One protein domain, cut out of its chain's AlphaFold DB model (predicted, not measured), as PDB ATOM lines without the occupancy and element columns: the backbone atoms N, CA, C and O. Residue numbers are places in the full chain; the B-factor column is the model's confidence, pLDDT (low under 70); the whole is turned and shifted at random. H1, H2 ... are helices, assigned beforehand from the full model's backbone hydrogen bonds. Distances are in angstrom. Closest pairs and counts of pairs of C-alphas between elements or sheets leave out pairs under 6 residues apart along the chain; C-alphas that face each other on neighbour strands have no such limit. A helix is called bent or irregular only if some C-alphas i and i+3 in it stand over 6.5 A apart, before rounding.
ATOM      1  N   PHE A  69      52.693 -55.514 -32.349       84.19
ATOM      2  CA  PHE A  69      53.481 -54.553 -33.127       84.19
ATOM      3  C   PHE A  69      54.269 -53.610 -32.216       84.19
ATOM      4  O   PHE A  69      53.675 -52.919 -31.397       84.19
ATOM      5  N   TYR A  70      55.585 -53.503 -32.412       85.19
ATOM      6  CA  TYR A  70      56.438 -52.551 -31.677       85.19
ATOM      7  C   TYR A  70      57.114 -51.507 -32.585       85.19
ATOM      8  O   TYR A  70      57.463 -50.428 -32.116       85.19
ATOM      9  N   ASP A  71      57.202 -51.759 -33.895       84.31
ATOM     10  CA  ASP A  71      57.825 -50.847 -34.873       84.31
ATOM     11  C   ASP A  71      56.969 -49.613 -35.222       84.31
ATOM     12  O   ASP A  71      57.385 -48.748 -35.993       84.31
ATOM     13  N   ASP A  72      55.730 -49.550 -34.728       83.81
ATOM     14  CA  ASP A  72      54.713 -48.598 -35.174       83.81
ATOM     15  C   ASP A  72      54.162 -47.777 -34.001       83.81
ATOM     16  O   ASP A  72      53.401 -48.315 -33.193       83.81
ATOM     17  N   PRO A  73      54.478 -46.471 -33.901       89.19
ATOM     18  CA  PRO A  73      54.043 -45.634 -32.783       89.19
ATOM     19  C   PRO A  73      52.520 -45.536 -32.595       89.19
ATOM     20  O   PRO A  73      52.064 -45.193 -31.507       89.19
ATOM     21  N   LEU A  74      51.713 -45.813 -33.629       88.88
ATOM     22  CA  LEU A  74      50.248 -45.780 -33.531       88.88
ATOM     23  C   LEU A  74      49.662 -47.088 -32.975       88.88
ATOM     24  O   LEU A  74      48.584 -47.097 -32.363       88.88
ATOM     25  N   TRP A  75      50.374 -48.191 -33.200       90.81
ATOM     26  CA  TRP A  75      49.936 -49.548 -32.888       90.81
ATOM     27  C   TRP A  75      50.859 -50.268 -31.891       90.81
ATOM     28  O   TRP A  75      50.759 -51.481 -31.737       90.81
ATOM     29  N   PHE A  76      51.720 -49.521 -31.196       91.12
ATOM     30  CA  PHE A  76      52.699 -50.037 -30.242       91.12
ATOM     31  C   PHE A  76      52.054 -50.919 -29.161       91.12
ATOM     32  O   PHE A  76      51.075 -50.518 -28.528       91.12
ATOM     33  N   GLY A  77      52.601 -52.119 -28.965       89.81
ATOM     34  CA  GLY A  77      52.120 -53.134 -28.026       89.81
ATOM     35  C   GLY A  77      50.812 -53.830 -28.427       89.81
ATOM     36  O   GLY A  77      50.379 -54.737 -27.718       89.81
ATOM     37  N   LYS A  78      50.174 -53.446 -29.541       91.12
ATOM     38  CA  LYS A  78      48.858 -53.979 -29.922       91.12
ATOM     39  C   LYS A  78      48.949 -55.205 -30.810       91.12
ATOM     40  O   LYS A  78      49.836 -55.298 -31.658       91.12
ATOM     41  N   THR A  79      47.985 -56.105 -30.662       93.12
ATOM     42  CA  THR A  79      47.824 -57.287 -31.525       93.12
ATOM     43  C   THR A  79      47.054 -56.968 -32.812       93.12
ATOM     44  O   THR A  79      46.281 -56.012 -32.879       93.12
ATOM     45  N   VAL A  80      47.186 -57.811 -33.845       90.75
ATOM     46  CA  VAL A  80      46.381 -57.721 -35.086       90.75
ATOM     47  C   VAL A  80      44.869 -57.673 -34.796       90.75
ATOM     48  O   VAL A  80      44.139 -56.926 -35.450       90.75
ATOM     49  N   GLY A  81      44.396 -58.439 -33.804       91.62
ATOM     50  CA  GLY A  81      42.991 -58.457 -33.383       91.62
ATOM     51  C   GLY A  81      42.532 -57.122 -32.792       91.62
ATOM     52  O   GLY A  81      41.510 -56.580 -33.211       91.62
ATOM     53  N   GLU A  82      43.323 -56.534 -31.895       93.19
ATOM     54  CA  GLU A  82      43.051 -55.208 -31.325       93.19
ATOM     55  C   GLU A  82      43.041 -54.104 -32.393       93.19
ATOM     56  O   GLU A  82      42.208 -53.197 -32.333       93.19
ATOM     57  N   ILE A  83      43.922 -54.181 -33.402       93.69
ATOM     58  CA  ILE A  83      43.911 -53.240 -34.533       93.69
ATOM     59  C   ILE A  83      42.609 -53.375 -35.327       93.69
ATOM     60  O   ILE A  83      42.000 -52.351 -35.631       93.69
ATOM     61  N   ARG A  84      42.142 -54.599 -35.623       94.44
ATOM     62  CA  ARG A  84      40.848 -54.830 -36.299       94.44
ATOM     63  C   ARG A  84      39.696 -54.208 -35.510       94.44
ATOM     64  O   ARG A  84      39.032 -53.314 -36.026       94.44
ATOM     65  N   VAL A  85      39.550 -54.557 -34.231       95.50
ATOM     66  CA  VAL A  85      38.494 -54.014 -33.354       95.50
ATOM     67  C   VAL A  85      38.566 -52.483 -33.254       95.50
ATOM     68  O   VAL A  85      37.547 -51.799 -33.366       95.50
ATOM     69  N   SER A  86      39.765 -51.909 -33.109       95.19
ATOM     70  CA  SER A  86      39.957 -50.452 -33.089       95.19
ATOM     71  C   SER A  86      39.615 -49.787 -34.428       95.19
ATOM     72  O   SER A  86      39.164 -48.639 -34.439       95.19
ATOM     73  N   THR A  87      39.846 -50.476 -35.545       96.56
ATOM     74  CA  THR A  87      39.552 -50.003 -36.905       96.56
ATOM     75  C   THR A  87      38.053 -50.018 -37.164       96.56
ATOM     76  O   THR A  87      37.499 -49.008 -37.598       96.56
ATOM     77  N   ASP A  88      37.379 -51.116 -36.826       96.19
ATOM     78  CA  ASP A  88      35.933 -51.258 -36.969       96.19
ATOM     79  C   ASP A  88      35.173 -50.288 -36.066       96.19
ATOM     80  O   ASP A  88      34.253 -49.615 -36.531       96.19
ATOM     81  N   ARG A  89      35.617 -50.097 -34.817       96.88
ATOM     82  CA  ARG A  89      35.053 -49.069 -33.930       96.88
ATOM     83  C   ARG A  89      35.192 -47.664 -34.524       96.88
ATOM     84  O   ARG A  89      34.248 -46.884 -34.475       96.88
ATOM     85  N   ALA A  90      36.344 -47.336 -35.114       96.94
ATOM     86  CA  ALA A  90      36.542 -46.050 -35.784       96.94
ATOM     87  C   ALA A  90      35.709 -45.917 -37.078       96.94
ATOM     88  O   ALA A  90      35.231 -44.830 -37.388       96.94
ATOM     89  N   LYS A  91      35.486 -47.008 -37.818       97.25
ATOM     90  CA  LYS A  91      34.592 -47.050 -38.986       97.25
ATOM     91  C   LYS A  91      33.143 -46.750 -38.585       97.25
ATOM     92  O   LYS A  91      32.531 -45.877 -39.196       97.25
ATOM     93  N   VAL A  92      32.632 -47.419 -37.548       97.25
ATOM     94  CA  VAL A  92      31.266 -47.231 -37.024       97.25
ATOM     95  C   VAL A  92      31.065 -45.795 -36.535       97.25
ATOM     96  O   VAL A  92      30.236 -45.091 -37.100       97.25
ATOM     97  N   LEU A  93      31.928 -45.295 -35.638       97.56
ATOM     98  CA  LEU A  93      31.867 -43.905 -35.151       97.56
ATOM     99  C   LEU A  93      31.934 -42.858 -36.278       97.56
ATOM    100  O   LEU A  93      31.332 -41.791 -36.181       97.56
ATOM    101  N   GLY A  94      32.675 -43.143 -37.354       97.25
ATOM    102  CA  GLY A  94      32.711 -42.277 -38.532       97.25
ATOM    103  C   GLY A  94      31.399 -42.281 -39.315       97.25
ATOM    104  O   GLY A  94      30.964 -41.229 -39.779       97.25
ATOM    105  N   ASN A  95      30.756 -43.443 -39.436       96.44
ATOM    106  CA  ASN A  95      29.458 -43.580 -40.088       96.44
ATOM    107  C   ASN A  95      28.352 -42.897 -39.267       96.44
ATOM    108  O   ASN A  95      27.542 -42.178 -39.846       96.44
ATOM    109  N   ASP A  96      28.361 -43.036 -37.943       97.31
ATOM    110  CA  ASP A  96      27.371 -42.412 -37.056       97.31
ATOM    111  C   ASP A  96      27.483 -40.883 -37.081       97.31
ATOM    112  O   ASP A  96      26.517 -40.201 -37.426       97.31
ATOM    113  N   ALA A  97      28.698 -40.343 -36.925       96.75
ATOM    114  CA  ALA A  97      28.953 -38.910 -37.099       96.75
ATOM    115  C   ALA A  97      28.560 -38.390 -38.500       96.75
ATOM    116  O   ALA A  97      28.242 -37.214 -38.664       96.75
ATOM    117  N   SER A  98      28.563 -39.245 -39.533       96.12
ATOM    118  CA  SER A  98      28.095 -38.863 -40.874       96.12
ATOM    119  C   SER A  98      26.567 -38.814 -41.000       96.12
ATOM    120  O   SER A  98      26.058 -37.987 -41.755       96.12
ATOM    121  N   ARG A  99      25.836 -39.633 -40.227       96.25
ATOM    122  CA  ARG A  99      24.365 -39.581 -40.108       96.25
ATOM    123  C   ARG A  99      23.921 -38.317 -39.372       96.25
ATOM    124  O   ARG A  99      22.985 -37.659 -39.808       96.25
ATOM    125  N   GLU A 100      24.671 -37.923 -38.343       96.06
ATOM    126  CA  GLU A 100      24.537 -36.643 -37.623       96.06
ATOM    127  C   GLU A 100      24.990 -35.416 -38.445       96.06
ATOM    128  O   GLU A 100      24.916 -34.281 -37.977       96.06
ATOM    129  N   ALA A 101      25.491 -35.621 -39.669       94.31
ATOM    130  CA  ALA A 101      26.095 -34.605 -40.529       94.31
ATOM    131  C   ALA A 101      27.323 -33.865 -39.937       94.31
ATOM    132  O   ALA A 101      27.785 -32.881 -40.527       94.31
ATOM    133  N   ASP A 102      27.949 -34.366 -38.861       96.38
ATOM    134  CA  ASP A 102      29.294 -33.944 -38.449       96.38
ATOM    135  C   ASP A 102      30.369 -34.601 -39.331       96.38
ATOM    136  O   ASP A 102      31.178 -35.449 -38.933       96.38
ATOM    137  N   TRP A 103      30.454 -34.104 -40.562       95.56
ATOM    138  CA  TRP A 103      31.497 -34.459 -41.521       95.56
ATOM    139  C   TRP A 103      32.921 -34.174 -41.001       95.56
ATOM    140  O   TRP A 103      33.904 -34.704 -41.534       95.56
ATOM    141  N   LYS A 104      33.092 -33.300 -39.993       96.06
ATOM    142  CA  LYS A 104      34.408 -32.982 -39.419       96.06
ATOM    143  C   LYS A 104      34.889 -34.128 -38.536       96.06
ATOM    144  O   LYS A 104      36.049 -34.526 -38.700       96.06
ATOM    145  N   SER A 105      34.027 -34.655 -37.672       96.38
ATOM    146  CA  SER A 105      34.318 -35.829 -36.845       96.38
ATOM    147  C   SER A 105      34.309 -37.117 -37.663       96.38
ATOM    148  O   SER A 105      35.260 -37.889 -37.543       96.38
ATOM    149  N   ALA A 106      33.365 -37.290 -38.598       97.44
ATOM    150  CA  ALA A 106      33.342 -38.427 -39.522       97.44
ATOM    151  C   ALA A 106      34.686 -38.596 -40.261       97.44
ATOM    152  O   ALA A 106      35.338 -39.635 -40.155       97.44
ATOM    153  N   ASN A 107      35.203 -37.525 -40.881       96.88
ATOM    154  CA  ASN A 107      36.512 -37.559 -41.548       96.88
ATOM    155  C   ASN A 107      37.696 -37.810 -40.599       96.88
ATOM    156  O   ASN A 107      38.757 -38.233 -41.058       96.88
ATOM    157  N   ARG A 108      37.580 -37.514 -39.298       97.06
ATOM    158  CA  ARG A 108      38.618 -37.845 -38.306       97.06
ATOM    159  C   ARG A 108      38.582 -39.336 -37.973       97.06
ATOM    160  O   ARG A 108      39.633 -39.972 -37.968       97.06
ATOM    161  N   PHE A 109      37.397 -39.888 -37.736       97.75
ATOM    162  CA  PHE A 109      37.220 -41.301 -37.422       97.75
ATOM    163  C   PHE A 109      37.568 -42.201 -38.617       97.75
ATOM    164  O   PHE A 109      38.408 -43.089 -38.470       97.75
ATOM    165  N   TRP A 110      37.079 -41.897 -39.825       98.00
ATOM    166  CA  TRP A 110      37.447 -42.642 -41.037       98.00
ATOM    167  C   TRP A 110      38.945 -42.572 -41.365       98.00
ATOM    168  O   TRP A 110      39.497 -43.544 -41.864       98.00
ATOM    169  N   LYS A 111      39.647 -41.476 -41.036       97.06
ATOM    170  CA  LYS A 111      41.121 -41.416 -41.143       97.06
ATOM    171  C   LYS A 111      41.839 -42.329 -40.158       97.06
ATOM    172  O   LYS A 111      42.869 -42.899 -40.504       97.06
ATOM    173  N   ASN A 112      41.336 -42.432 -38.931       96.00
ATOM    174  CA  ASN A 112      41.905 -43.342 -37.943       96.00
ATOM    175  C   ASN A 112      41.672 -44.798 -38.366       96.00
ATOM    176  O   ASN A 112      42.603 -45.595 -38.302       96.00
ATOM    177  N   ALA A 113      40.478 -45.111 -38.886       97.19
ATOM    178  CA  ALA A 113      40.188 -46.406 -39.494       97.19
ATOM    179  C   ALA A 113      41.086 -46.683 -40.716       97.19
ATOM    180  O   ALA A 113      41.614 -47.782 -40.846       97.19
ATOM    181  N   LEU A 114      41.337 -45.685 -41.575       96.69
ATOM    182  CA  LEU A 114      42.161 -45.846 -42.780       96.69
ATOM    183  C   LEU A 114      43.581 -46.318 -42.442       96.69
ATOM    184  O   LEU A 114      44.068 -47.259 -43.054       96.69
ATOM    185  N   ARG A 115      44.203 -45.737 -41.409       95.12
ATOM    186  CA  ARG A 115      45.528 -46.156 -40.913       95.12
ATOM    187  C   ARG A 115      45.541 -47.592 -40.382       95.12
ATOM    188  O   ARG A 115      46.570 -48.259 -40.430       95.12
ATOM    189  N   GLY A 116      44.413 -48.052 -39.845       94.38
ATOM    190  CA  GLY A 116      44.226 -49.432 -39.407       94.38
ATOM    191  C   GLY A 116      44.094 -50.389 -40.587       94.38
ATOM    192  O   GLY A 116      44.817 -51.377 -40.647       94.38
ATOM    193  N   ALA A 117      43.265 -50.048 -41.578       94.88
ATOM    194  CA  ALA A 117      43.134 -50.801 -42.827       94.88
ATOM    195  C   ALA A 117      44.470 -50.898 -43.590       94.88
ATOM    196  O   ALA A 117      44.871 -51.990 -43.989       94.88
ATOM    197  N   GLU A 118      45.213 -49.790 -43.700       93.06
ATOM    198  CA  GLU A 118      46.562 -49.743 -44.284       93.06
ATOM    199  C   GLU A 118      47.540 -50.667 -43.530       93.06
ATOM    200  O   GLU A 118      48.276 -51.429 -44.161       93.06
ATOM    201  N   LYS A 119      47.514 -50.675 -42.185       92.62
ATOM    202  CA  LYS A 119      48.356 -51.557 -41.352       92.62
ATOM    203  C   LYS A 119      47.998 -53.037 -41.504       92.62
ATOM    204  O   LYS A 119      48.892 -53.877 -41.597       92.62
ATOM    205  N   LEU A 120      46.703 -53.340 -41.548       91.50
ATOM    206  CA  LEU A 120      46.151 -54.680 -41.770       91.50
ATOM    207  C   LEU A 120      46.291 -55.148 -43.229       91.50
ATOM    208  O   LEU A 120      46.074 -56.326 -43.506       91.50
ATOM    209  N   LYS A 121      46.668 -54.242 -44.141       92.12
ATOM    210  CA  LYS A 121      46.716 -54.425 -45.601       92.12
ATOM    211  C   LYS A 121      45.363 -54.808 -46.220       92.12
ATOM    212  O   LYS A 121      45.335 -55.377 -47.309       92.12
ATOM    213  N   ASP A 122      44.261 -54.458 -45.559       93.25
ATOM    214  CA  ASP A 122      42.901 -54.681 -46.054       93.25
ATOM    215  C   ASP A 122      42.566 -53.635 -47.127       93.25
ATOM    216  O   ASP A 122      42.174 -52.504 -46.837       93.25
TER     217      ASP A 122
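What this domain is: This is residues 69 to 122 of the 352 residues of the protein "Hypothetical protein" of Alexandrium monilatum (UniProt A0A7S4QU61). The printed part is a helical hairpin: two long helices, H1 and H2, lie side by side at a small angle and run opposite ways, with a tight turn at one end. Before H1, residues 69 to 79 make a looped stretch with no named element. Of the 54 residues printed, 38 belong to the two named helices, in the order H1 then H2, with no named strand; the class is all helix. The outline is a rod of 36 by 17 by 17 A, and the whole is only just compact, close to loose, with a radius of gyration of the C-alphas of 11.7 A.

Where its parts are: The printed part begins at Phe 69, with its C-alpha at (53.481, -54.553, -33.127). H1, residues 80 to 99, begins with C-alpha 80 at (46.381, -57.721, -35.086) and is 29.0 A long from first to last C-alpha. H2, residues 103 to 120, is 25.0 A long and ends with C-alpha 120 at (46.151, -54.680, -41.770). Neither helix is bent.

How they stand to each other: H1 and H2 touch, with 34 pairs of C-alphas within 8 A. Their closest C-alphas, those of Gly 94 and Ala 106, are 4.0 A apart. The two helices stand at a shallow tilt of 22 degrees and run opposite ways, a helical hairpin. Their centres are 7.9 A apart. In H1 and H2 every pair of O i and N i+4 is within hydrogen-bond range.

The domain as a whole: The two C-alphas farthest apart, those of Tyr 70 and Ala 101, are 36.3 A apart. The C-alphas of Phe 69 and Asp 122, the first and last printed, are 16.7 A apart. The link from H1 to H2, three residues, is tight. The printed part has no cut. Its mean pLDDT is 94.1, and no printed residue is under 70.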